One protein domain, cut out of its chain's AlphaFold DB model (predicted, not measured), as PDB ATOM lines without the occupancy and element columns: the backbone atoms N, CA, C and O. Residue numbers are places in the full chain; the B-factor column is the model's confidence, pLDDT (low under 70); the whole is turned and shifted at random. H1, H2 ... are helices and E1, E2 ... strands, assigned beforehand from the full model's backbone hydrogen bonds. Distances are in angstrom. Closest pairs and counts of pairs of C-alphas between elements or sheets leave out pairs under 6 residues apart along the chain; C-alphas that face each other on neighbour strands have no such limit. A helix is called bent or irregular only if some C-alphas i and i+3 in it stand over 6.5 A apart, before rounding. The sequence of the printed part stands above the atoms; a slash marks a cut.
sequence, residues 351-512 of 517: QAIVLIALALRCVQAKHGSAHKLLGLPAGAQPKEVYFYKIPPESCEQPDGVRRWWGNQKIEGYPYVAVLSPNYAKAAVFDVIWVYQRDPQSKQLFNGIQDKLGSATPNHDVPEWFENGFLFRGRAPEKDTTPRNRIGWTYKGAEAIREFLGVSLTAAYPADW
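This is residues 351 to 512 of the 517 residues of the protein "Hypothetical protein" of Symbiodinium sp. KB8 (UniProt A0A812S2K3). A twisted sheet of six strands, E1 to E6, has the long helix H1 packed on one face and the short helix H2 on the opposite face. H3 crosses H1 about perpendicular, on the side of H1 away from the sheet, and only grazes the sheet itself. The 162 printed residues hold three named helices and six named strands, in the order H1 E1 H2 E2 E3 E4 E5 E6 H3; the sheet runs E1 E2 E3 E4 E5 E6 and is mixed. The class is mixed, helices and strands, with 79 residues, under half, in named elements. The whole is compact, with a radius of gyration of the C-alphas of 15.1 A and spans of 43 by 34 by 24 A.

H1, residues 351 to 366, is on the sheet; its closest C-alphas to E2, residues 415 to 421, are those of Ala 359 and Val 418, 6.4 A apart. E1, residues 384 to 390, is an edge strand, parallel to E2, with N 388 and O 418 at 2.9 A. H2, residues 398 to 406, lies between them in the chain, and E1, H2 and E2 form a strand-helix-strand unit, two parallel neighbour strands joined through a helix, with a right-handed crossover. H2 is on the face opposite to H1, at a height over the sheet of 8.2 A, which gives three layers, helices on both faces of a sheet. E2, E3, residues 431 to 436, and E4, residues 444 to 451, form a meander, each strand the antiparallel neighbour of the one before; E2 and E3 are a hairpin, with N 417 and O 434 at 2.8 A, and E3 and E4 are another, with N 433 and O 446 at 2.9 A. E5, residues 465 to 472, is parallel to E4, with N 449 and O 469 at 2.9 A. E6, residues 488 to 490, is the other edge strand, parallel to E5, with N 489 and O 468 at 2.9 A. H3, residues 493 to 507, only grazes the sheet, with residues 493 to 496. H3 touches H1, about perpendicular at 81 degrees; the closest C-alphas are those of Ala 357 and Leu 500, 5.3 A apart. H3 is irregular, with C-alphas 499 and 502 9.2 A apart. Every O i to N i+4 pair is within hydrogen-bond range in H1 and H2, and 6 of 11 in H3.

H1 begins at C-alpha 351 (-49.954, -41.827, 39.238) and is 23.2 A long. E1 is 18.6 A, H2 12.8 A, E2 19.2 A and E3 17.3 A. E4, 23.6 A, begins at C-alpha 444 (-42.314, -56.026, 54.140). E5 is 19.9 A, E6 6.5 A, and H3, 12.6 A, ends at C-alpha 507 (-51.065, -45.150, 28.914).

The two C-alphas farthest apart are those of Gln 440 and Trp 512, at 46.0 A. The printed part has no cut. The long links are H1 to E1, E4 to E5 and E5 to E6. The mean pLDDT of the printed part is 91.2, with residues 424 and 427 under 70.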
ATOM      1  N   GLN A 351     -49.905 -41.256  37.884       90.56
ATOM      2  CA  GLN A 351     -49.954 -41.827  39.238       90.56
ATOM      3  C   GLN A 351     -51.118 -42.807  39.399       90.56
ATOM      4  O   GLN A 351     -50.931 -43.931  39.867       90.56
ATOM      5  N   ALA A 352     -52.312 -42.428  38.933       92.06
ATOM      6  CA  ALA A 352     -53.484 -43.296  38.962       92.06
ATOM      7  C   ALA A 352     -53.267 -44.584  38.149       92.06
ATOM      8  O   ALA A 352     -53.572 -45.676  38.629       92.06
ATOM      9  N   ILE A 353     -52.682 -44.487  36.949       94.06
ATOM     10  CA  ILE A 353     -52.365 -45.652  36.105       94.06
ATOM     11  C   ILE A 353     -51.399 -46.616  36.809       94.06
ATOM     12  O   ILE A 353     -51.631 -47.829  36.801       94.06
ATOM     13  N   VAL A 354     -50.339 -46.101  37.440       94.94
ATOM     14  CA  VAL A 354     -49.364 -46.919  38.183       94.94
ATOM     15  C   VAL A 354     -50.005 -47.561  39.417       94.94
ATOM     16  O   VAL A 354     -49.795 -48.752  39.659       94.94
ATOM     17  N   LEU A 355     -50.827 -46.812  40.159       95.06
ATOM     18  CA  LEU A 355     -51.572 -47.314  41.314       95.06
ATOM     19  C   LEU A 355     -52.516 -48.460  40.925       95.06
ATOM     20  O   LEU A 355     -52.515 -49.503  41.579       95.06
ATOM     21  N   ILE A 356     -53.278 -48.305  39.839       96.19
ATOM     22  CA  ILE A 356     -54.186 -49.344  39.331       96.19
ATOM     23  C   ILE A 356     -53.399 -50.578  38.889       96.19
ATOM     24  O   ILE A 356     -53.785 -51.698  39.231       96.19
ATOM     25  N   ALA A 357     -52.276 -50.403  38.182       97.44
ATOM     26  CA  ALA A 357     -51.413 -51.520  37.808       97.44
ATOM     27  C   ALA A 357     -50.932 -52.289  39.046       97.44
ATOM     28  O   ALA A 357     -51.087 -53.508  39.101       97.44
ATOM     29  N   LEU A 358     -50.411 -51.590  40.062       97.69
ATOM     30  CA  LEU A 358     -49.971 -52.212  41.312       97.69
ATOM     31  C   LEU A 358     -51.114 -52.968  41.991       97.69
ATOM     32  O   LEU A 358     -50.952 -54.138  42.331       97.69
ATOM     33  N   ALA A 359     -52.268 -52.323  42.143       97.62
ATOM     34  CA  ALA A 359     -53.439 -52.903  42.780       97.62
ATOM     35  C   ALA A 359     -53.867 -54.206  42.099       97.62
ATOM     36  O   ALA A 359     -53.990 -55.242  42.754       97.62
ATOM     37  N   LEU A 360     -53.987 -54.192  40.771       98.06
ATOM     38  CA  LEU A 360     -54.335 -55.377  39.990       98.06
ATOM     39  C   LEU A 360     -53.246 -56.457  40.046       98.06
ATOM     40  O   LEU A 360     -53.578 -57.641  40.067       98.06
ATOM     41  N   ARG A 361     -51.957 -56.095  40.130       97.69
ATOM     42  CA  ARG A 361     -50.863 -57.060  40.342       97.69
ATOM     43  C   ARG A 361     -50.943 -57.719  41.719       97.69
ATOM     44  O   ARG A 361     -50.697 -58.920  41.822       97.69
ATOM     45  N   CYS A 362     -51.326 -56.982  42.759       97.56
ATOM     46  CA  CYS A 362     -51.566 -57.548  44.086       97.56
ATOM     47  C   CYS A 362     -52.752 -58.526  44.076       97.56
ATOM     48  O   CYS A 362     -52.630 -59.625  44.617       97.56
ATOM     49  N   VAL A 363     -53.853 -58.194  43.387       97.12
ATOM     50  CA  VAL A 363     -54.971 -59.138  43.180       97.12
ATOM     51  C   VAL A 363     -54.510 -60.358  42.378       97.12
ATOM     52  O   VAL A 363     -54.814 -61.491  42.737       97.12
ATOM     53  N   GLN A 364     -53.703 -60.172  41.333       96.12
ATOM     54  CA  GLN A 364     -53.159 -61.276  40.540       96.12
ATOM     55  C   GLN A 364     -52.309 -62.239  41.388       96.12
ATOM     56  O   GLN A 364     -52.408 -63.461  41.218       96.12
ATOM     57  N   ALA A 365     -51.542 -61.714  42.349       96.12
ATOM     58  CA  ALA A 365     -50.754 -62.520  43.276       96.12
ATOM     59  C   ALA A 365     -51.631 -63.450  44.136       96.12
ATOM     60  O   ALA A 365     -51.249 -64.602  44.352       96.12
ATOM     61  N   LYS A 366     -52.838 -63.014  44.540       94.75
ATOM     62  CA  LYS A 366     -53.828 -63.866  45.236       94.75
ATOM     63  C   LYS A 366     -54.234 -65.090  44.405       94.75
ATOM     64  O   LYS A 366     -54.443 -66.178  44.940       94.75
ATOM     65  N   HIS A 367     -54.235 -64.957  43.079       92.75
ATOM     66  CA  HIS A 367     -54.522 -66.044  42.135       92.75
ATOM     67  C   HIS A 367     -53.286 -66.864  41.712       92.75
ATOM     68  O   HIS A 367     -53.360 -67.644  40.755       92.75
ATOM     69  N   GLY A 368     -52.162 -66.721  42.426       90.25
ATOM     70  CA  GLY A 368     -50.953 -67.529  42.245       90.25
ATOM     71  C   GLY A 368     -49.992 -67.021  41.166       90.25
ATOM     72  O   GLY A 368     -49.088 -67.750  40.771       90.25
ATOM     73  N   SER A 369     -50.169 -65.790  40.674       90.00
ATOM     74  CA  SER A 369     -49.245 -65.165  39.725       90.00
ATOM     75  C   SER A 369     -48.788 -63.810  40.260       90.00
ATOM     76  O   SER A 369     -49.468 -62.799  40.116       90.00
ATOM     77  N   ALA A 370     -47.635 -63.803  40.929       92.81
ATOM     78  CA  ALA A 370     -47.031 -62.594  41.473       92.81
ATOM     79  C   ALA A 370     -46.000 -62.021  40.497       92.81
ATOM     80  O   ALA A 370     -45.087 -62.715  40.051       92.81
ATOM     81  N   HIS A 371     -46.119 -60.731  40.189       95.62
ATOM     82  CA  HIS A 371     -45.104 -60.035  39.409       95.62
ATOM     83  C   HIS A 371     -43.848 -59.793  40.255       95.62
ATOM     84  O   HIS A 371     -43.949 -59.383  41.411       95.62
ATOM     85  N   LYS A 372     -42.657 -59.972  39.668       93.94
ATOM     86  CA  LYS A 372     -41.358 -59.847  40.363       93.94
ATOM     87  C   LYS A 372     -41.180 -58.522  41.113       93.94
ATOM     88  O   LYS A 372     -40.622 -58.493  42.203       93.94
ATOM     89  N   LEU A 373     -41.698 -57.428  40.551       94.50
ATOM     90  CA  LEU A 373     -41.595 -56.092  41.153       94.50
ATOM     91  C   LEU A 373     -42.445 -55.900  42.413       94.50
ATOM     92  O   LEU A 373     -42.241 -54.913  43.104       94.50
ATOM     93  N   LEU A 374     -43.352 -56.824  42.745       95.38
ATOM     94  CA  LEU A 374     -44.040 -56.787  44.038       95.38
ATOM     95  C   LEU A 374     -43.102 -57.123  45.207       95.38
ATOM     96  O   LEU A 374     -43.482 -56.906  46.355       95.38
ATOM     97  N   GLY A 375     -41.909 -57.676  44.939       92.81
ATOM     98  CA  GLY A 375     -40.932 -58.011  45.979       92.81
ATOM     99  C   GLY A 375     -41.441 -59.053  46.978       92.81
ATOM    100  O   GLY A 375     -40.996 -59.078  48.122       92.81
ATOM    101  N   LEU A 376     -42.412 -59.886  46.578       94.12
ATOM    102  CA  LEU A 376     -42.958 -60.914  47.458       94.12
ATOM    103  C   LEU A 376     -41.950 -62.065  47.624       94.12
ATOM    104  O   LEU A 376     -41.281 -62.426  46.651       94.12
ATOM    105  N   PRO A 377     -41.860 -62.683  48.818       93.12
ATOM    106  CA  PRO A 377     -41.033 -63.868  49.021       93.12
ATOM    107  C   PRO A 377     -41.375 -64.998  48.041       93.12
ATOM    108  O   PRO A 377     -42.521 -65.138  47.610       93.12
ATOM    109  N   ALA A 378     -40.397 -65.846  47.714       88.56
ATOM    110  CA  ALA A 378     -40.625 -66.992  46.838       88.56
ATOM    111  C   ALA A 378     -41.749 -67.894  47.386       88.56
ATOM    112  O   ALA A 378     -41.747 -68.264  48.560       88.56
ATOM    113  N   GLY A 379     -42.724 -68.228  46.535       85.31
ATOM    114  CA  GLY A 379     -43.898 -69.015  46.923       85.31
ATOM    115  C   GLY A 379     -44.948 -68.256  47.744       85.31
ATOM    116  O   GLY A 379     -45.911 -68.871  48.199       85.31
ATOM    117  N   ALA A 380     -44.802 -66.941  47.942       90.81
ATOM    118  CA  ALA A 380     -45.833 -66.135  48.581       90.81
ATOM    119  C   ALA A 380     -47.115 -66.131  47.739       90.81
ATOM    120  O   ALA A 380     -47.112 -65.755  46.565       90.81
ATOM    121  N   GLN A 381     -48.222 -66.506  48.374       91.69
ATOM    122  CA  GLN A 381     -49.556 -66.454  47.793       91.69
ATOM    123  C   GLN A 381     -50.487 -65.761  48.793       91.69
ATOM    124  O   GLN A 381     -50.993 -66.418  49.706       91.69
ATOM    125  N   PRO A 382     -50.668 -64.433  48.675       95.38
ATOM    126  CA  PRO A 382     -51.581 -63.686  49.529       95.38
ATOM    127  C   PRO A 382     -52.986 -64.291  49.473       95.38
ATOM    128  O   PRO A 382     -53.472 -64.638  48.400       95.38
ATOM    129  N   LYS A 383     -53.647 -64.421  50.621       95.31
ATOM    130  CA  LYS A 383     -55.065 -64.788  50.700       95.31
ATOM    131  C   LYS A 383     -55.950 -63.556  50.640       95.31
ATOM    132  O   LYS A 383     -56.994 -63.599  49.998       95.31
ATOM    133  N   GLU A 384     -55.490 -62.459  51.235       95.69
ATOM    134  CA  GLU A 384     -56.210 -61.191  51.242       95.69
ATOM    135  C   GLU A 384     -55.442 -60.075  50.546       95.69
ATOM    136  O   GLU A 384     -54.207 -60.032  50.556       95.69
ATOM    137  N   VAL A 385     -56.207 -59.176  49.927       96.50
ATOM    138  CA  VAL A 385     -55.698 -57.947  49.329       96.50
ATOM    139  C   VAL A 385     -56.546 -56.796  49.836       96.50
ATOM    140  O   VAL A 385     -57.763 -56.824  49.686       96.50
ATOM    141  N   TYR A 386     -55.903 -55.801  50.436       96.25
ATOM    142  CA  TYR A 386     -56.576 -54.634  50.993       96.25
ATOM    143  C   TYR A 386     -56.168 -53.364  50.253       96.25
ATOM    144  O   TYR A 386     -55.018 -53.234  49.830       96.25
ATOM    145  N   PHE A 387     -57.087 -52.406  50.147       95.25
ATOM    146  CA  PHE A 387     -56.857 -51.113  49.505       95.25
ATOM    147  C   PHE A 387     -57.183 -50.003  50.494       95.25
ATOM    148  O   PHE A 387     -58.298 -49.934  51.002       95.25
ATOM    149  N   TYR A 388     -56.218 -49.130  50.762       93.25
ATOM    150  CA  TYR A 388     -56.400 -48.027  51.697       93.25
ATOM    151  C   TYR A 388     -55.939 -46.703  51.101       93.25
ATOM    152  O   TYR A 388     -54.860 -46.612  50.515       93.25
ATOM    153  N   LYS A 389     -56.730 -45.652  51.326       91.44
ATOM    154  CA  LYS A 389     -56.280 -44.265  51.175       91.44
ATOM    155  C   LYS A 389     -55.698 -43.817  52.519       91.44
ATOM    156  O   LYS A 389     -56.391 -43.870  53.533       91.44
ATOM    157  N   ILE A 390     -54.428 -43.420  52.536       91.44
ATOM    158  CA  ILE A 390     -53.768 -42.946  53.758       91.44
ATOM    159  C   ILE A 390     -54.207 -41.493  54.008       91.44
ATOM    160  O   ILE A 390     -54.169 -40.691  53.067       91.44
ATOM    161  N   PRO A 391     -54.601 -41.131  55.243       91.31
ATOM    162  CA  PRO A 391     -54.923 -39.754  55.590       91.31
ATOM    163  C   PRO A 391     -53.726 -38.810  55.370       91.31
ATOM    164  O   PRO A 391     -52.603 -39.180  55.733       91.31
ATOM    165  N   PRO A 392     -53.927 -37.599  54.815       88.62
ATOM    166  CA  PRO A 392     -52.841 -36.668  54.503       88.62
ATOM    167  C   PRO A 392     -51.893 -36.373  55.674       88.62
ATOM    168  O   PRO A 392     -50.678 -36.339  55.487       88.62
ATOM    169  N   GLU A 393     -52.427 -36.246  56.889       89.31
ATOM    170  CA  GLU A 393     -51.676 -36.002  58.126       89.31
ATOM    171  C   GLU A 393     -50.689 -37.128  58.471       89.31
ATOM    172  O   GLU A 393     -49.697 -36.915  59.165       89.31
ATOM    173  N   SER A 394     -50.928 -38.337  57.958       91.69
ATOM    174  CA  SER A 394     -50.034 -39.484  58.137       91.69
ATOM    175  C   SER A 394     -48.973 -39.578  57.034       91.69
ATOM    176  O   SER A 394     -48.038 -40.365  57.163       91.69
ATOM    177  N   CYS A 395     -49.080 -38.784  55.963       88.38
ATOM    178  CA  CYS A 395     -48.192 -38.826  54.797       88.38
ATOM    179  C   CYS A 395     -47.062 -37.785  54.824       88.38
ATOM    180  O   CYS A 395     -46.190 -37.821  53.955       88.38
ATOM    181  N   GLU A 396     -47.063 -36.856  55.787       84.12
ATOM    182  CA  GLU A 396     -46.056 -35.788  55.872       84.12
ATOM    183  C   GLU A 396     -44.636 -36.322  56.091       84.12
ATOM    184  O   GLU A 396     -43.673 -35.752  55.585       84.12
ATOM    185  N   GLN A 397     -44.511 -37.423  56.834       86.00
ATOM    186  CA  GLN A 397     -43.246 -38.091  57.132       86.00
ATOM    187  C   GLN A 397     -43.401 -39.602  56.925       86.00
ATOM    188  O   GLN A 397     -44.450 -40.145  57.281       86.00
ATOM    189  N   PRO A 398     -42.370 -40.317  56.434       86.12
ATOM    190  CA  PRO A 398     -42.445 -41.764  56.223       86.12
ATOM    191  C   PRO A 398     -42.919 -42.544  57.458       86.12
ATOM    192  O   PRO A 398     -43.802 -43.394  57.357       86.12
ATOM    193  N   ASP A 399     -42.405 -42.213  58.643       90.81
ATOM    194  CA  ASP A 399     -42.774 -42.895  59.890       90.81
ATOM    195  C   ASP A 399     -44.226 -42.632  60.324       90.81
ATOM    196  O   ASP A 399     -44.781 -43.378  61.133       90.81
ATOM    197  N   GLY A 400     -44.869 -41.586  59.794       91.81
ATOM    198  CA  GLY A 400     -46.309 -41.367  59.939       91.81
ATOM    199  C   GLY A 400     -47.110 -42.496  59.294       91.81
ATOM    200  O   GLY A 400     -47.965 -43.090  59.951       91.81
ATOM    201  N   VAL A 401     -46.752 -42.876  58.063       92.12
ATOM    202  CA  VAL A 401     -47.412 -43.958  57.320       92.12
ATOM    203  C   VAL A 401     -47.257 -45.288  58.049       92.12
ATOM    204  O   VAL A 401     -48.232 -46.018  58.216       92.12
ATOM    205  N   ARG A 402     -46.048 -45.591  58.539       93.12
ATOM    206  CA  ARG A 402     -45.778 -46.831  59.281       93.12
ATOM    207  C   ARG A 402     -46.587 -46.918  60.576       93.12
ATOM    208  O   ARG A 402     -47.159 -47.967  60.860       93.12
ATOM    209  N   ARG A 403     -46.655 -45.829  61.351       94.56
ATOM    210  CA  ARG A 403     -47.460 -45.775  62.585       94.56
ATOM    211  C   ARG A 403     -48.948 -45.920  62.291       94.56
ATOM    212  O   ARG A 403     -49.623 -46.687  62.967       94.56
ATOM    213  N   TRP A 404     -49.443 -45.226  61.268       95.12
ATOM    214  CA  TRP A 404     -50.835 -45.334  60.840       95.12
ATOM    215  C   TRP A 404     -51.185 -46.764  60.400       95.12
ATOM    216  O   TRP A 404     -52.222 -47.289  60.809       95.12
ATOM    217  N   TRP A 405     -50.299 -47.420  59.641       95.25
ATOM    218  CA  TRP A 405     -50.477 -48.816  59.235       95.25
ATOM    219  C   TRP A 405     -50.476 -49.775  60.430       95.25
ATOM    220  O   TRP A 405     -51.320 -50.662  60.509       95.25
ATOM    221  N   GLY A 406     -49.577 -49.567  61.398       93.56
ATOM    222  CA  GLY A 406     -49.498 -50.382  62.614       93.56
ATOM    223  C   GLY A 406     -50.765 -50.361  63.479       93.56
ATOM    224  O   GLY A 406     -50.965 -51.273  64.274       93.56
ATOM    225  N   ASN A 407     -51.633 -49.361  63.296       93.88
ATOM    226  CA  ASN A 407     -52.921 -49.256  63.983       93.88
ATOM    227  C   ASN A 407     -54.074 -49.947  63.232       93.88
ATOM    228  O   ASN A 407     -55.188 -49.997  63.754       93.88
ATOM    229  N   GLN A 408     -53.845 -50.457  62.016       94.88
ATOM    230  CA  GLN A 408     -54.880 -51.151  61.250       94.88
ATOM    231  C   GLN A 408     -55.079 -52.571  61.781       94.88
ATOM    232  O   GLN A 408     -54.125 -53.321  61.997       94.88
ATOM    233  N   LYS A 409     -56.339 -52.970  61.964       91.75
ATOM    234  CA  LYS A 409     -56.686 -54.335  62.360       91.75
ATOM    235  C   LYS A 409     -56.807 -55.209  61.113       91.75
ATOM    236  O   LYS A 409     -57.732 -55.030  60.329       91.75
ATOM    237  N   ILE A 410     -55.891 -56.164  60.953       94.00
ATOM    238  CA  ILE A 410     -55.899 -57.117  59.836       94.00
ATOM    239  C   ILE A 410     -56.236 -58.516  60.346       94.00
ATOM    240  O   ILE A 410     -55.560 -59.038  61.232       94.00
ATOM    241  N   GLU A 411     -57.284 -59.115  59.784       88.38
ATOM    242  CA  GLU A 411     -57.809 -60.413  60.228       88.38
ATOM    243  C   GLU A 411     -57.351 -61.582  59.334       88.38
ATOM    244  O   GLU A 411     -57.281 -62.718  59.802       88.38
ATOM    245  N   GLY A 412     -56.976 -61.321  58.074       92.19
ATOM    246  CA  GLY A 412     -56.566 -62.346  57.109       92.19
ATOM    247  C   GLY A 412     -55.065 -62.348  56.810       92.19
ATOM    248  O   GLY A 412     -54.485 -61.308  56.516       92.19
ATOM    249  N   TYR A 413     -54.442 -63.532  56.842       94.88
ATOM    250  CA  TYR A 413     -53.025 -63.747  56.522       94.88
ATOM    251  C   TYR A 413     -52.828 -64.998  55.641       94.88
ATOM    252  O   TYR A 413     -53.552 -65.987  55.815       94.88
ATOM    253  N   PRO A 414     -51.827 -65.028  54.738       96.81
ATOM    254  CA  PRO A 414     -50.975 -63.909  54.315       96.81
ATOM    255  C   PRO A 414     -51.772 -62.824  53.577       96.81
ATOM    256  O   PRO A 414     -52.758 -63.142  52.909       96.81
ATOM    257  N   TYR A 415     -51.340 -61.565  53.647       97.56
ATOM    258  CA  TYR A 415     -51.998 -60.460  52.941       97.56
ATOM    259  C   TYR A 415     -51.022 -59.579  52.166       97.56
ATOM    260  O   TYR A 415     -49.826 -59.536  52.463       97.56
ATOM    261  N   VAL A 416     -51.564 -58.831  51.201       97.81
ATOM    262  CA  VAL A 416     -50.936 -57.627  50.645       97.81
ATOM    263  C   VAL A 416     -51.879 -56.442  50.822       97.81
ATOM    264  O   VAL A 416     -53.053 -56.534  50.491       97.81
ATOM    265  N   ALA A 417     -51.388 -55.322  51.332       97.44
ATOM    266  CA  ALA A 417     -52.150 -54.086  51.432       97.44
ATOM    267  C   ALA A 417     -51.536 -53.026  50.523       97.44
ATOM    268  O   ALA A 417     -50.341 -52.762  50.616       97.44
ATOM    269  N   VAL A 418     -52.344 -52.426  49.655       97.12
ATOM    270  CA  VAL A 418     -51.967 -51.309  48.788       97.12
ATOM    271  C   VAL A 418     -52.411 -50.022  49.460       97.12
ATOM    272  O   VAL A 418     -53.595 -49.832  49.742       97.12
ATOM    273  N   LEU A 419     -51.451 -49.147  49.730       95.06
ATOM    274  CA  LEU A 419     -51.654 -47.888  50.425       95.06
ATOM    275  C   LEU A 419     -51.411 -46.743  49.439       95.06
ATOM    276  O   LEU A 419     -50.322 -46.616  48.876       95.06
ATOM    277  N   SER A 420     -52.430 -45.912  49.241       91.81
ATOM    278  CA  SER A 420     -52.391 -44.717  48.399       91.81
ATOM    279  C   SER A 420     -52.269 -43.473  49.292       91.81
ATOM    280  O   SER A 420     -53.241 -43.111  49.963       91.81
ATOM    281  N   PRO A 421     -51.088 -42.832  49.363       83.19
ATOM    282  CA  PRO A 421     -50.911 -41.535  50.005       83.19
ATOM    283  C   PRO A 421     -51.721 -40.479  49.244       83.19
ATOM    284  O   PRO A 421     -51.298 -39.994  48.198       83.19
ATOM    285  N   ASN A 422     -52.899 -40.105  49.745       71.06
ATOM    286  CA  ASN A 422     -53.746 -39.095  49.101       71.06
ATOM    287  C   ASN A 422     -53.261 -37.672  49.441       71.06
ATOM    288  O   ASN A 422     -54.006 -36.847  49.971       71.06
ATOM    289  N   TYR A 423     -51.972 -37.404  49.215       74.12
ATOM    290  CA  TYR A 423     -51.321 -36.152  49.580       74.12
ATOM    291  C   TYR A 423     -50.228 -35.793  48.574       74.12
ATOM    292  O   TYR A 423     -49.183 -36.435  48.515       74.12
ATOM    293  N   ALA A 424     -50.433 -34.710  47.820       69.62
ATOM    294  CA  ALA A 424     -49.512 -34.274  46.763       69.62
ATOM    295  C   ALA A 424     -48.089 -33.939  47.259       69.62
ATOM    296  O   ALA A 424     -47.156 -33.884  46.462       69.62
ATOM    297  N   LYS A 425     -47.917 -33.701  48.567       71.19
ATOM    298  CA  LYS A 425     -46.617 -33.448  49.205       71.19
ATOM    299  C   LYS A 425     -46.095 -34.654  49.995       71.19
ATOM    300  O   LYS A 425     -45.234 -34.472  50.853       71.19
ATOM    301  N   ALA A 426     -46.620 -35.860  49.757       76.62
ATOM    302  CA  ALA A 426     -46.087 -37.072  50.368       76.62
ATOM    303  C   ALA A 426     -44.568 -37.140  50.137       76.62
ATOM    304  O   ALA A 426     -44.085 -36.984  49.015       76.62
ATOM    305  N   ALA A 427     -43.814 -37.309  51.224       69.25
ATOM    306  CA  ALA A 427     -42.392 -36.969  51.229       69.25
ATOM    307  C   ALA A 427     -41.528 -37.871  50.331       69.25
ATOM    308  O   ALA A 427     -40.484 -37.439  49.846       69.25
ATOM    309  N   VAL A 428     -41.930 -39.130  50.116       82.69
ATOM    310  CA  VAL A 428     -41.045 -40.142  49.510       82.69
ATOM    311  C   VAL A 428     -41.729 -40.962  48.420       82.69
ATOM    312  O   VAL A 428     -41.195 -41.041  47.313       82.69
ATOM    313  N   PHE A 429     -42.889 -41.553  48.701       89.69
ATOM    314  CA  PHE A 429     -43.567 -42.481  47.794       89.69
ATOM    315  C   PHE A 429     -44.930 -41.951  47.362       89.69
ATOM    316  O   PHE A 429     -45.658 -41.389  48.177       89.69
ATOM    317  N   ASP A 430     -45.264 -42.185  46.096       90.62
ATOM    318  CA  ASP A 430     -46.583 -41.905  45.524       90.62
ATOM    319  C   ASP A 430     -47.518 -43.119  45.692       90.62
ATOM    320  O   ASP A 430     -48.732 -42.965  45.748       90.62
ATOM    321  N   VAL A 431     -46.960 -44.331  45.832       92.19
ATOM    322  CA  VAL A 431     -47.705 -45.559  46.140       92.19
ATOM    323  C   VAL A 431     -46.869 -46.480  47.034       92.19
ATOM    324  O   VAL A 431     -45.669 -46.645  46.813       92.19
ATOM    325  N   ILE A 432     -47.495 -47.110  48.032       95.44
ATOM    326  CA  ILE A 432     -46.850 -48.046  48.968       95.44
ATOM    327  C   ILE A 432     -47.621 -49.368  48.964       95.44
ATOM    328  O   ILE A 432     -48.841 -49.379  48.817       95.44
ATOM    329  N   TRP A 433     -46.939 -50.495  49.161       97.25
ATOM    330  CA  TRP A 433     -47.611 -51.740  49.524       97.25
ATOM    331  C   TRP A 433     -46.868 -52.498  50.616       97.25
ATOM    332  O   TRP A 433     -45.642 -52.435  50.735       97.25
ATOM    333  N   VAL A 434     -47.646 -53.224  51.413       97.69
ATOM    334  CA  VAL A 434     -47.179 -53.983  52.573       97.69
ATOM    335  C   VAL A 434     -47.558 -55.439  52.398       97.69
ATOM    336  O   VAL A 434     -48.716 -55.740  52.123       97.69
ATOM    337  N   TYR A 435     -46.603 -56.344  52.581       97.81
ATOM    338  CA  TYR A 435     -46.868 -57.777  52.673       97.81
ATOM    339  C   TYR A 435     -46.567 -58.284  54.081       97.81
ATOM    340  O   TYR A 435     -45.548 -57.922  54.674       97.81
ATOM    341  N   GLN A 436     -47.420 -59.171  54.587       97.25
ATOM    342  CA  GLN A 436     -47.168 -59.886  55.834       97.25
ATOM    343  C   GLN A 436     -47.700 -61.318  55.733       97.25
ATOM    344  O   GLN A 436     -48.822 -61.553  55.276       97.25
ATOM    345  N   ARG A 437     -46.878 -62.292  56.140       96.44
ATOM    346  CA  ARG A 437     -47.191 -63.721  55.992       96.44
ATOM    347  C   ARG A 437     -48.144 -64.220  57.073       96.44
ATOM    348  O   ARG A 437     -49.053 -64.987  56.782       96.44
ATOM    349  N   ASP A 438     -47.886 -63.801  58.298       95.50
ATOM    350  CA  ASP A 438     -48.594 -64.153  59.525       95.50
ATOM    351  C   ASP A 438     -48.386 -63.028  60.563       95.50
ATOM    352  O   ASP A 438     -47.498 -62.188  60.368       95.50
ATOM    353  N   PRO A 439     -49.162 -62.985  61.661       94.50
ATOM    354  CA  PRO A 439     -49.092 -61.890  62.630       94.50
ATOM    355  C   PRO A 439     -47.713 -61.661  63.265       94.50
ATOM    356  O   PRO A 439     -47.437 -60.557  63.725       94.50
ATOM    357  N   GLN A 440     -46.852 -62.684  63.310       94.31
ATOM    358  CA  GLN A 440     -45.524 -62.614  63.932       94.31
ATOM    359  C   GLN A 440     -44.424 -62.278  62.919       94.31
ATOM    360  O   GLN A 440     -43.351 -61.804  63.294       94.31
ATOM    361  N   SER A 441     -44.674 -62.507  61.629       94.94
ATOM    362  CA  SER A 441     -43.734 -62.192  60.560       94.94
ATOM    363  C   SER A 441     -43.497 -60.685  60.410       94.94
ATOM    364  O   SER A 441     -44.406 -59.868  60.586       94.94
ATOM    365  N   LYS A 442     -42.266 -60.324  60.027       94.25
ATOM    366  CA  LYS A 442     -41.892 -58.947  59.679       94.25
ATOM    367  C   LYS A 442     -42.762 -58.445  58.521       94.25
ATOM    368  O   LYS A 442     -42.907 -59.127  57.508       94.25
ATOM    369  N   GLN A 443     -43.281 -57.228  58.661       95.62
ATOM    370  CA  GLN A 443     -43.943 -56.514  57.571       95.62
ATOM    371  C   GLN A 443     -42.913 -56.070  56.529       95.62
ATOM    372  O   GLN A 443     -41.930 -55.409  56.867       95.62
ATOM    373  N   LEU A 444     -43.150 -56.426  55.269       96.44
ATOM    374  CA  LEU A 444     -42.314 -56.026  54.140       96.44
ATOM    375  C   LEU A 444     -42.948 -54.813  53.465       96.44
ATOM    376  O   LEU A 444     -43.967 -54.949  52.782       96.44
ATOM    377  N   PHE A 445     -42.355 -53.641  53.666       96.75
ATOM    378  CA  PHE A 445     -42.800 -52.401  53.037       96.75
ATOM    379  C   PHE A 445     -42.044 -52.162  51.739       96.75
ATOM    380  O   PHE A 445     -40.820 -52.248  51.689       96.75
ATOM    381  N   ASN A 446     -42.777 -51.822  50.690       96.69
ATOM    382  CA  ASN A 446     -42.227 -51.490  49.386       96.69
ATOM    383  C   ASN A 446     -42.932 -50.243  48.855       96.69
ATOM    384  O   ASN A 446     -44.087 -49.987  49.204       96.69
ATOM    385  N   GLY A 447     -42.257 -49.470  48.012       95.31
ATOM    386  CA  GLY A 447     -42.840 -48.244  47.489       95.31
ATOM    387  C   GLY A 447     -42.394 -47.898  46.077       95.31
ATOM    388  O   GLY A 447     -41.292 -48.232  45.634       95.31
ATOM    389  N   ILE A 448     -43.276 -47.197  45.373       94.75
ATOM    390  CA  ILE A 448     -43.014 -46.574  44.082       94.75
ATOM    391  C   ILE A 448     -43.129 -45.064  44.264       94.75
ATOM    392  O   ILE A 448     -44.088 -44.553  44.842       94.75
ATOM    393  N   GLN A 449     -42.131 -44.347  43.765       92.88
ATOM    394  CA  GLN A 449     -42.300 -42.947  43.419       92.88
ATOM    395  C   GLN A 449     -42.475 -42.877  41.912       92.88
ATOM    396  O   GLN A 449     -41.620 -43.381  41.171       92.88
ATOM    397  N   ASP A 450     -43.527 -42.219  41.454       89.75
ATOM    398  CA  ASP A 450     -43.822 -42.069  40.046       89.75
ATOM    399  C   ASP A 450     -44.051 -40.607  39.648       89.75
ATOM    400  O   ASP A 450     -44.679 -39.808  40.342       89.75
ATOM    401  N   LYS A 451     -43.426 -40.232  38.530       87.44
ATOM    402  CA  LYS A 451     -43.466 -38.875  37.980       87.44
ATOM    403  C   LYS A 451     -43.517 -38.949  36.460       87.44
ATOM    404  O   LYS A 451     -42.874 -39.807  35.854       87.44
ATOM    405  N   LEU A 452     -44.229 -38.006  35.846       79.94
ATOM    406  CA  LEU A 452     -44.362 -37.920  34.389       79.94
ATOM    407  C   LEU A 452     -43.008 -37.673  33.690       79.94
ATOM    408  O   LEU A 452     -42.729 -38.247  32.638       79.94
ATOM    409  N   GLY A 453     -42.154 -36.833  34.287       76.69
ATOM    410  CA  GLY A 453     -40.820 -36.497  33.778       76.69
ATOM    411  C   GLY A 453     -39.723 -37.500  34.164       76.69
ATOM    412  O   GLY A 453     -39.996 -38.652  34.476       76.69
ATOM    413  N   SER A 454     -38.468 -37.044  34.167       73.69
ATOM    414  CA  SER A 454     -37.276 -37.825  34.556       73.69
ATOM    415  C   SER A 454     -36.682 -37.404  35.910       73.69
ATOM    416  O   SER A 454     -35.558 -37.776  36.240       73.69
ATOM    417  N   ALA A 455     -37.407 -36.592  36.688       77.75
ATOM    418  CA  ALA A 455     -36.917 -36.037  37.948       77.75
ATOM    419  C   ALA A 455     -36.554 -37.138  38.960       77.75
ATOM    420  O   ALA A 455     -37.278 -38.124  39.112       77.75
ATOM    421  N   THR A 456     -35.446 -36.970  39.676       75.69
ATOM    422  CA  THR A 456     -35.011 -37.891  40.735       75.69
ATOM    423  C   THR A 456     -35.622 -37.514  42.087       75.69
ATOM    424  O   THR A 456     -35.905 -36.337  42.307       75.69
ATOM    425  N   PRO A 457     -35.809 -38.476  43.007       82.38
ATOM    426  CA  PRO A 457     -36.317 -38.198  44.347       82.38
ATOM    427  C   PRO A 457     -35.408 -37.230  45.115       82.38
ATOM    428  O   PRO A 457     -34.183 -37.235  44.959       82.38
ATOM    429  N   ASN A 458     -36.007 -36.435  46.002       84.56
ATOM    430  CA  ASN A 458     -35.272 -35.535  46.898       84.56
ATOM    431  C   ASN A 458     -34.764 -36.229  48.171       84.56
ATOM    432  O   ASN A 458     -33.887 -35.686  48.835       84.56
ATOM    433  N   HIS A 459     -35.266 -37.428  48.466       86.75
ATOM    434  CA  HIS A 459     -34.982 -38.192  49.680       86.75
ATOM    435  C   HIS A 459     -34.499 -39.605  49.336       86.75
ATOM    436  O   HIS A 459     -34.857 -40.149  48.285       86.75
ATOM    437  N   ASP A 460     -33.698 -40.197  50.217       91.19
ATOM    438  CA  ASP A 460     -33.355 -41.618  50.156       91.19
ATOM    439  C   ASP A 460     -34.563 -42.489  50.528       91.19
ATOM    440  O   ASP A 460     -35.550 -42.008  51.094       91.19
ATOM    441  N   VAL A 461     -34.502 -43.776  50.186       92.50
ATOM    442  CA  VAL A 461     -35.495 -44.747  50.660       92.50
ATOM    443  C   VAL A 461     -35.326 -44.920  52.178       92.50
ATOM    444  O   VAL A 461     -34.206 -45.175  52.620       92.50
ATOM    445  N   PRO A 462     -36.396 -44.801  52.991       93.19
ATOM    446  CA  PRO A 462     -36.313 -45.031  54.429       93.19
ATOM    447  C   PRO A 462     -35.822 -46.450  54.732       93.19
ATOM    448  O   PRO A 462     -36.263 -47.399  54.089       93.19
ATOM    449  N   GLU A 463     -34.975 -46.608  55.751       92.31
ATOM    450  CA  GLU A 463     -34.281 -47.876  56.057       92.31
ATOM    451  C   GLU A 463     -35.207 -49.077  56.310       92.31
ATOM    452  O   GLU A 463     -34.792 -50.226  56.193       92.31
ATOM    453  N   TRP A 464     -36.467 -48.833  56.678       92.38
ATOM    454  CA  TRP A 464     -37.450 -49.883  56.945       92.38
ATOM    455  C   TRP A 464     -38.238 -50.339  55.706       92.38
ATOM    456  O   TRP A 464     -39.046 -51.264  55.819       92.38
ATOM    457  N   PHE A 465     -38.021 -49.721  54.543       94.94
ATOM    458  CA  PHE A 465     -38.504 -50.240  53.266       94.94
ATOM    459  C   PHE A 465     -37.538 -51.289  52.717       94.94
ATOM    460  O   PHE A 465     -36.330 -51.084  52.676       94.94
ATOM    461  N   GLU A 466     -38.093 -52.389  52.222       94.25
ATOM    462  CA  GLU A 466     -37.335 -53.440  51.544       94.25
ATOM    463  C   GLU A 466     -36.920 -53.004  50.136       94.25
ATOM    464  O   GLU A 466     -35.804 -53.275  49.702       94.25
ATOM    465  N   ASN A 467     -37.817 -52.324  49.411       94.31
ATOM    466  CA  ASN A 467     -37.557 -51.856  48.052       94.31
ATOM    467  C   ASN A 467     -38.180 -50.479  47.790       94.31
ATOM    468  O   ASN A 467     -39.343 -50.235  48.126       94.31
ATOM    469  N   GLY A 468     -37.432 -49.614  47.096       95.06
ATOM    470  CA  GLY A 468     -37.942 -48.380  46.503       95.06
ATOM    471  C   GLY A 468     -37.703 -48.337  44.995       95.06
ATOM    472  O   GLY A 468     -36.572 -48.482  44.524       95.06
ATOM    473  N   PHE A 469     -38.762 -48.103  44.219       95.38
ATOM    474  CA  PHE A 469     -38.689 -48.042  42.759       95.38
ATOM    475  C   PHE A 469     -39.038 -46.663  42.209       95.38
ATOM    476  O   PHE A 469     -39.970 -46.008  42.673       95.38
ATOM    477  N   LEU A 470     -38.322 -46.251  41.162       94.00
ATOM    478  CA  LEU A 470     -38.661 -45.062  40.384       94.00
ATOM    479  C   LEU A 470     -39.330 -45.481  39.082       94.00
ATOM    480  O   LEU A 470     -38.697 -46.095  38.219       94.00
ATOM    481  N   PHE A 471     -40.606 -45.127  38.950       94.00
ATOM    482  CA  PHE A 471     -41.376 -45.276  37.721       94.00
ATOM    483  C   PHE A 471     -41.464 -43.909  37.060       94.00
ATOM    484  O   PHE A 471     -41.824 -42.916  37.692       94.00
ATOM    485  N   ARG A 472     -41.055 -43.800  35.801       91.19
ATOM    486  CA  ARG A 472     -40.959 -42.501  35.132       91.19
ATOM    487  C   ARG A 472     -41.611 -42.573  33.780       91.19
ATOM    488  O   ARG A 472     -41.327 -43.504  33.038       91.19
ATOM    489  N   GLY A 473     -42.419 -41.567  33.451       86.88
ATOM    490  CA  GLY A 473     -43.041 -41.450  32.132       86.88
ATOM    491  C   GLY A 473     -42.012 -41.385  30.999       86.88
ATOM    492  O   GLY A 473     -42.333 -41.727  29.870       86.88
ATOM    493  N   ARG A 474     -40.762 -41.010  31.306       86.56
ATOM    494  CA  ARG A 474     -39.589 -41.137  30.428       86.56
ATOM    495  C   ARG A 474     -38.495 -41.959  31.110       86.56
ATOM    496  O   ARG A 474     -37.509 -41.414  31.610       86.56
ATOM    497  N   ALA A 475     -38.706 -43.266  31.213       89.19
ATOM    498  CA  ALA A 475     -37.715 -44.163  31.793       89.19
ATOM    499  C   ALA A 475     -36.522 -44.428  30.851       89.19
ATOM    500  O   ALA A 475     -36.693 -44.385  29.631       89.19
ATOM    501  N   PRO A 476     -35.325 -44.729  31.394       88.38
ATOM    502  CA  PRO A 476     -34.193 -45.212  30.614       88.38
ATOM    503  C   PRO A 476     -34.509 -46.572  29.985       88.38
ATOM    504  O   PRO A 476     -35.462 -47.249  30.368       88.38
ATOM    505  N   GLU A 477     -33.685 -47.012  29.039       87.81
ATOM    506  CA  GLU A 477     -33.867 -48.321  28.397       87.81
ATOM    507  C   GLU A 477     -33.723 -49.485  29.385       87.81
ATOM    508  O   GLU A 477     -34.472 -50.456  29.310       87.81
ATOM    509  N   LYS A 478     -32.789 -49.373  30.336       90.50
ATOM    510  CA  LYS A 478     -32.449 -50.425  31.302       90.50
ATOM    511  C   LYS A 478     -32.608 -49.941  32.735       90.50
ATOM    512  O   LYS A 478     -32.531 -48.743  33.004       90.50
ATOM    513  N   ASP A 479     -32.779 -50.893  33.648       91.31
ATOM    514  CA  ASP A 479     -32.748 -50.624  35.082       91.31
ATOM    515  C   ASP A 479     -31.411 -49.974  35.472       91.31
ATOM    516  O   ASP A 479     -30.341 -50.399  35.031       91.31
ATOM    517  N   THR A 480     -31.468 -48.933  36.299       88.56
ATOM    518  CA  THR A 480     -30.282 -48.221  36.795       88.56
ATOM    519  C   THR A 480     -30.456 -47.825  38.255       88.56
ATOM    520  O   THR A 480     -31.572 -47.726  38.759       88.56
ATOM    521  N   THR A 481     -29.352 -47.567  38.949       84.38
ATOM    522  CA  THR A 481     -29.371 -47.004  40.305       84.38
ATOM    523  C   THR A 481     -29.044 -45.513  40.222       84.38
ATOM    524  O   THR A 481     -28.043 -45.153  39.590       84.38
ATOM    525  N   PRO A 482     -29.846 -44.615  40.822       80.44
ATOM    526  CA  PRO A 482     -29.506 -43.198  40.873       80.44
ATOM    527  C   PRO A 482     -28.166 -42.990  41.593       80.44
ATOM    528  O   PRO A 482     -27.973 -43.485  42.698       80.44
ATOM    529  N   ARG A 483     -27.244 -42.221  41.000       75.00
ATOM    530  CA  ARG A 483     -25.889 -42.024  41.562       75.00
ATOM    531  C   ARG A 483     -25.871 -41.359  42.946       75.00
ATOM    532  O   ARG A 483     -24.943 -41.596  43.705       75.00
ATOM    533  N   ASN A 484     -26.878 -40.542  43.261       78.88
ATOM    534  CA  ASN A 484     -26.884 -39.662  44.438       78.88
ATOM    535  C   ASN A 484     -28.000 -39.990  45.450       78.88
ATOM    536  O   ASN A 484     -28.342 -39.131  46.266       78.88
ATOM    537  N   ARG A 485     -28.637 -41.166  45.349       84.44
ATOM    538  CA  ARG A 485     -29.747 -41.556  46.233       84.44
ATOM    539  C   ARG A 485     -29.685 -43.036  46.591       84.44
ATOM    540  O   ARG A 485     -29.608 -43.884  45.704       84.44
ATOM    541  N   ILE A 486     -29.745 -43.334  47.882       87.69
ATOM    542  CA  ILE A 486     -29.595 -44.680  48.440       87.69
ATOM    543  C   ILE A 486     -30.946 -45.413  48.424       87.69
ATOM    544  O   ILE A 486     -32.002 -44.819  48.646       87.69
ATOM    545  N   GLY A 487     -30.906 -46.715  48.123       90.81
ATOM    546  CA  GLY A 487     -32.055 -47.629  48.189       90.81
ATOM    547  C   GLY A 487     -33.029 -47.571  47.005       90.81
ATOM    548  O   GLY A 487     -33.908 -48.424  46.894       90.81
ATOM    549  N   TRP A 488     -32.869 -46.616  46.086       93.75
ATOM    550  CA  TRP A 488     -33.717 -46.495  44.900       93.75
ATOM    551  C   TRP A 488     -33.226 -47.344  43.729       93.75
ATOM    552  O   TRP A 488     -32.050 -47.314  43.372       93.75
ATOM    553  N   THR A 489     -34.157 -47.999  43.038       94.31
ATOM    554  CA  THR A 489     -33.913 -48.614  41.725       94.31
ATOM    555  C   THR A 489     -34.777 -47.942  40.665       94.31
ATOM    556  O   THR A 489     -36.008 -47.984  40.720       94.31
ATOM    557  N   TYR A 490     -34.140 -47.334  39.672       92.62
ATOM    558  CA  TYR A 490     -34.805 -46.774  38.505       92.62
ATOM    559  C   TYR A 490     -35.173 -47.907  37.554       92.62
ATOM    560  O   TYR A 490     -34.291 -48.616  37.074       92.62
ATOM    561  N   LYS A 491     -36.469 -48.088  37.287       94.88
ATOM    562  CA  LYS A 491     -36.934 -49.143  36.386       94.88
ATOM    563  C   LYS A 491     -36.882 -48.695  34.939       94.88
ATOM    564  O   LYS A 491     -37.315 -47.592  34.616       94.88
ATOM    565  N   GLY A 492     -36.319 -49.550  34.090       94.06
ATOM    566  CA  GLY A 492     -36.257 -49.332  32.657       94.06
ATOM    567  C   GLY A 492     -37.644 -49.390  32.020       94.06
ATOM    568  O   GLY A 492     -38.591 -49.949  32.581       94.06
ATOM    569  N   ALA A 493     -37.760 -48.831  30.821       93.81
ATOM    570  CA  ALA A 493     -39.019 -48.750  30.093       93.81
ATOM    571  C   ALA A 493     -39.657 -50.134  29.870       93.81
ATOM    572  O   ALA A 493     -40.869 -50.276  29.992       93.81
ATOM    573  N   GLU A 494     -38.861 -51.171  29.592       94.81
ATOM    574  CA  GLU A 494     -39.360 -52.544  29.443       94.81
ATOM    575  C   GLU A 494     -39.968 -53.091  30.743       94.81
ATOM    576  O   GLU A 494     -41.082 -53.606  30.723       94.81
ATOM    577  N   ALA A 495     -39.295 -52.905  31.883       95.62
ATOM    578  CA  ALA A 495     -39.788 -53.364  33.182       95.62
ATOM    579  C   ALA A 495     -41.091 -52.658  33.594       95.62
ATOM    580  O   ALA A 495     -41.970 -53.280  34.193       95.62
ATOM    581  N   ILE A 496     -41.238 -51.373  33.250       96.12
ATOM    582  CA  ILE A 496     -42.483 -50.624  33.469       96.12
ATOM    583  C   ILE A 496     -43.597 -51.170  32.570       96.12
ATOM    584  O   ILE A 496     -44.683 -51.451  33.069       96.12
ATOM    585  N   ARG A 497     -43.343 -51.384  31.271       95.75
ATOM    586  CA  ARG A 497     -44.342 -51.968  30.355       95.75
ATOM    587  C   ARG A 497     -44.761 -53.373  30.781       95.75
ATOM    588  O   ARG A 497     -45.945 -53.691  30.743       95.75
ATOM    589  N   GLU A 498     -43.812 -54.197  31.224       96.19
ATOM    590  CA  GLU A 498     -44.096 -55.517  31.792       96.19
ATOM    591  C   GLU A 498     -45.008 -55.381  33.015       96.19
ATOM    592  O   GLU A 498     -46.032 -56.054  33.081       96.19
ATOM    593  N   PHE A 499     -44.705 -54.462  33.937       97.19
ATOM    594  CA  PHE A 499     -45.512 -54.226  35.135       97.19
ATOM    595  C   PHE A 499     -46.941 -53.777  34.814       97.19
ATOM    596  O   PHE A 499     -47.888 -54.388  35.316       97.19
ATOM    597  N   LEU A 500     -47.091 -52.768  33.949       96.81
ATOM    598  CA  LEU A 500     -48.382 -52.251  33.483       96.81
ATOM    599  C   LEU A 500     -49.196 -53.328  32.750       96.81
ATOM    600  O   LEU A 500     -50.411 -53.425  32.924       96.81
ATOM    601  N   GLY A 501     -48.520 -54.153  31.951       96.06
ATOM    602  CA  GLY A 501     -49.130 -55.141  31.072       96.06
ATOM    603  C   GLY A 501     -49.882 -54.534  29.886       96.06
ATOM    604  O   GLY A 501     -50.036 -53.321  29.750       96.06
ATOM    605  N   VAL A 502     -50.354 -55.398  28.988       94.81
ATOM    606  CA  VAL A 502     -50.817 -55.007  27.643       94.81
ATOM    607  C   VAL A 502     -51.957 -53.980  27.645       94.81
ATOM    608  O   VAL A 502     -52.009 -53.138  26.743       94.81
ATOM    609  N   SER A 503     -52.852 -54.018  28.637       95.44
ATOM    610  CA  SER A 503     -54.009 -53.112  28.700       95.44
ATOM    611  C   SER A 503     -53.682 -51.708  29.214       95.44
ATOM    612  O   SER A 503     -54.319 -50.754  28.773       95.44
ATOM    613  N   LEU A 504     -52.658 -51.546  30.062       95.00
ATOM    614  CA  LEU A 504     -52.235 -50.233  30.578       95.00
ATOM    615  C   LEU A 504     -51.014 -49.657  29.856       95.00
ATOM    616  O   LEU A 504     -50.805 -48.451  29.918       95.00
ATOM    617  N   THR A 505     -50.230 -50.461  29.133       92.62
ATOM    618  CA  THR A 505     -49.024 -49.980  28.433       92.62
ATOM    619  C   THR A 505     -49.311 -48.841  27.450       92.62
ATOM    620  O   THR A 505     -48.493 -47.944  27.315       92.62
ATOM    621  N   ALA A 506     -50.495 -48.781  26.829       87.69
ATOM    622  CA  ALA A 506     -50.863 -47.649  25.965       87.69
ATOM    623  C   ALA A 506     -50.936 -46.294  26.713       87.69
ATOM    624  O   ALA A 506     -50.858 -45.234  26.090       87.69
ATOM    625  N   ALA A 507     -51.087 -46.323  28.041       89.44
ATOM    626  CA  ALA A 507     -51.065 -45.150  28.914       89.44
ATOM    627  C   ALA A 507     -49.658 -44.767  29.368       89.44
ATOM    628  O   ALA A 507     -49.507 -43.750  30.039       89.44
ATOM    629  N   TYR A 508     -48.634 -45.534  28.988       92.25
ATOM    630  CA  TYR A 508     -47.261 -45.208  29.315       92.25
ATOM    631  C   TYR A 508     -46.792 -43.973  28.516       92.25
ATOM    632  O   TYR A 508     -46.744 -44.031  27.285       92.25
ATOM    633  N   PRO A 509     -46.415 -42.857  29.175       89.00
ATOM    634  CA  PRO A 509     -46.140 -41.600  28.482       89.00
ATOM    635  C   PRO A 509     -44.993 -41.644  27.467       89.00
ATOM    636  O   PRO A 509     -45.000 -40.861  26.518       89.00
ATOM    637  N   ALA A 510     -44.026 -42.554  27.625       85.94
ATOM    638  CA  ALA A 510     -42.925 -42.721  26.674       85.94
ATOM    639  C   ALA A 510     -43.393 -43.224  25.300       85.94
ATOM    640  O   ALA A 510     -42.716 -42.985  24.305       85.94
ATOM    641  N   ASP A 511     -44.539 -43.908  25.250       83.94
ATOM    642  CA  ASP A 511     -45.099 -44.483  24.023       83.94
ATOM    643  C   ASP A 511     -46.024 -43.491  23.301       83.94
ATOM    644  O   ASP A 511     -46.578 -43.777  22.237       83.94
ATOM    645  N   TRP A 512     -46.211 -42.302  23.875       82.62
ATOM    646  CA  TRP A 512     -47.009 -41.260  23.260       82.62
ATOM    647  C   TRP A 512     -46.220 -40.565  22.150       82.62
ATOM    648  O   TRP A 512     -45.065 -40.197  22.371       82.62
TER     649      TRP A 512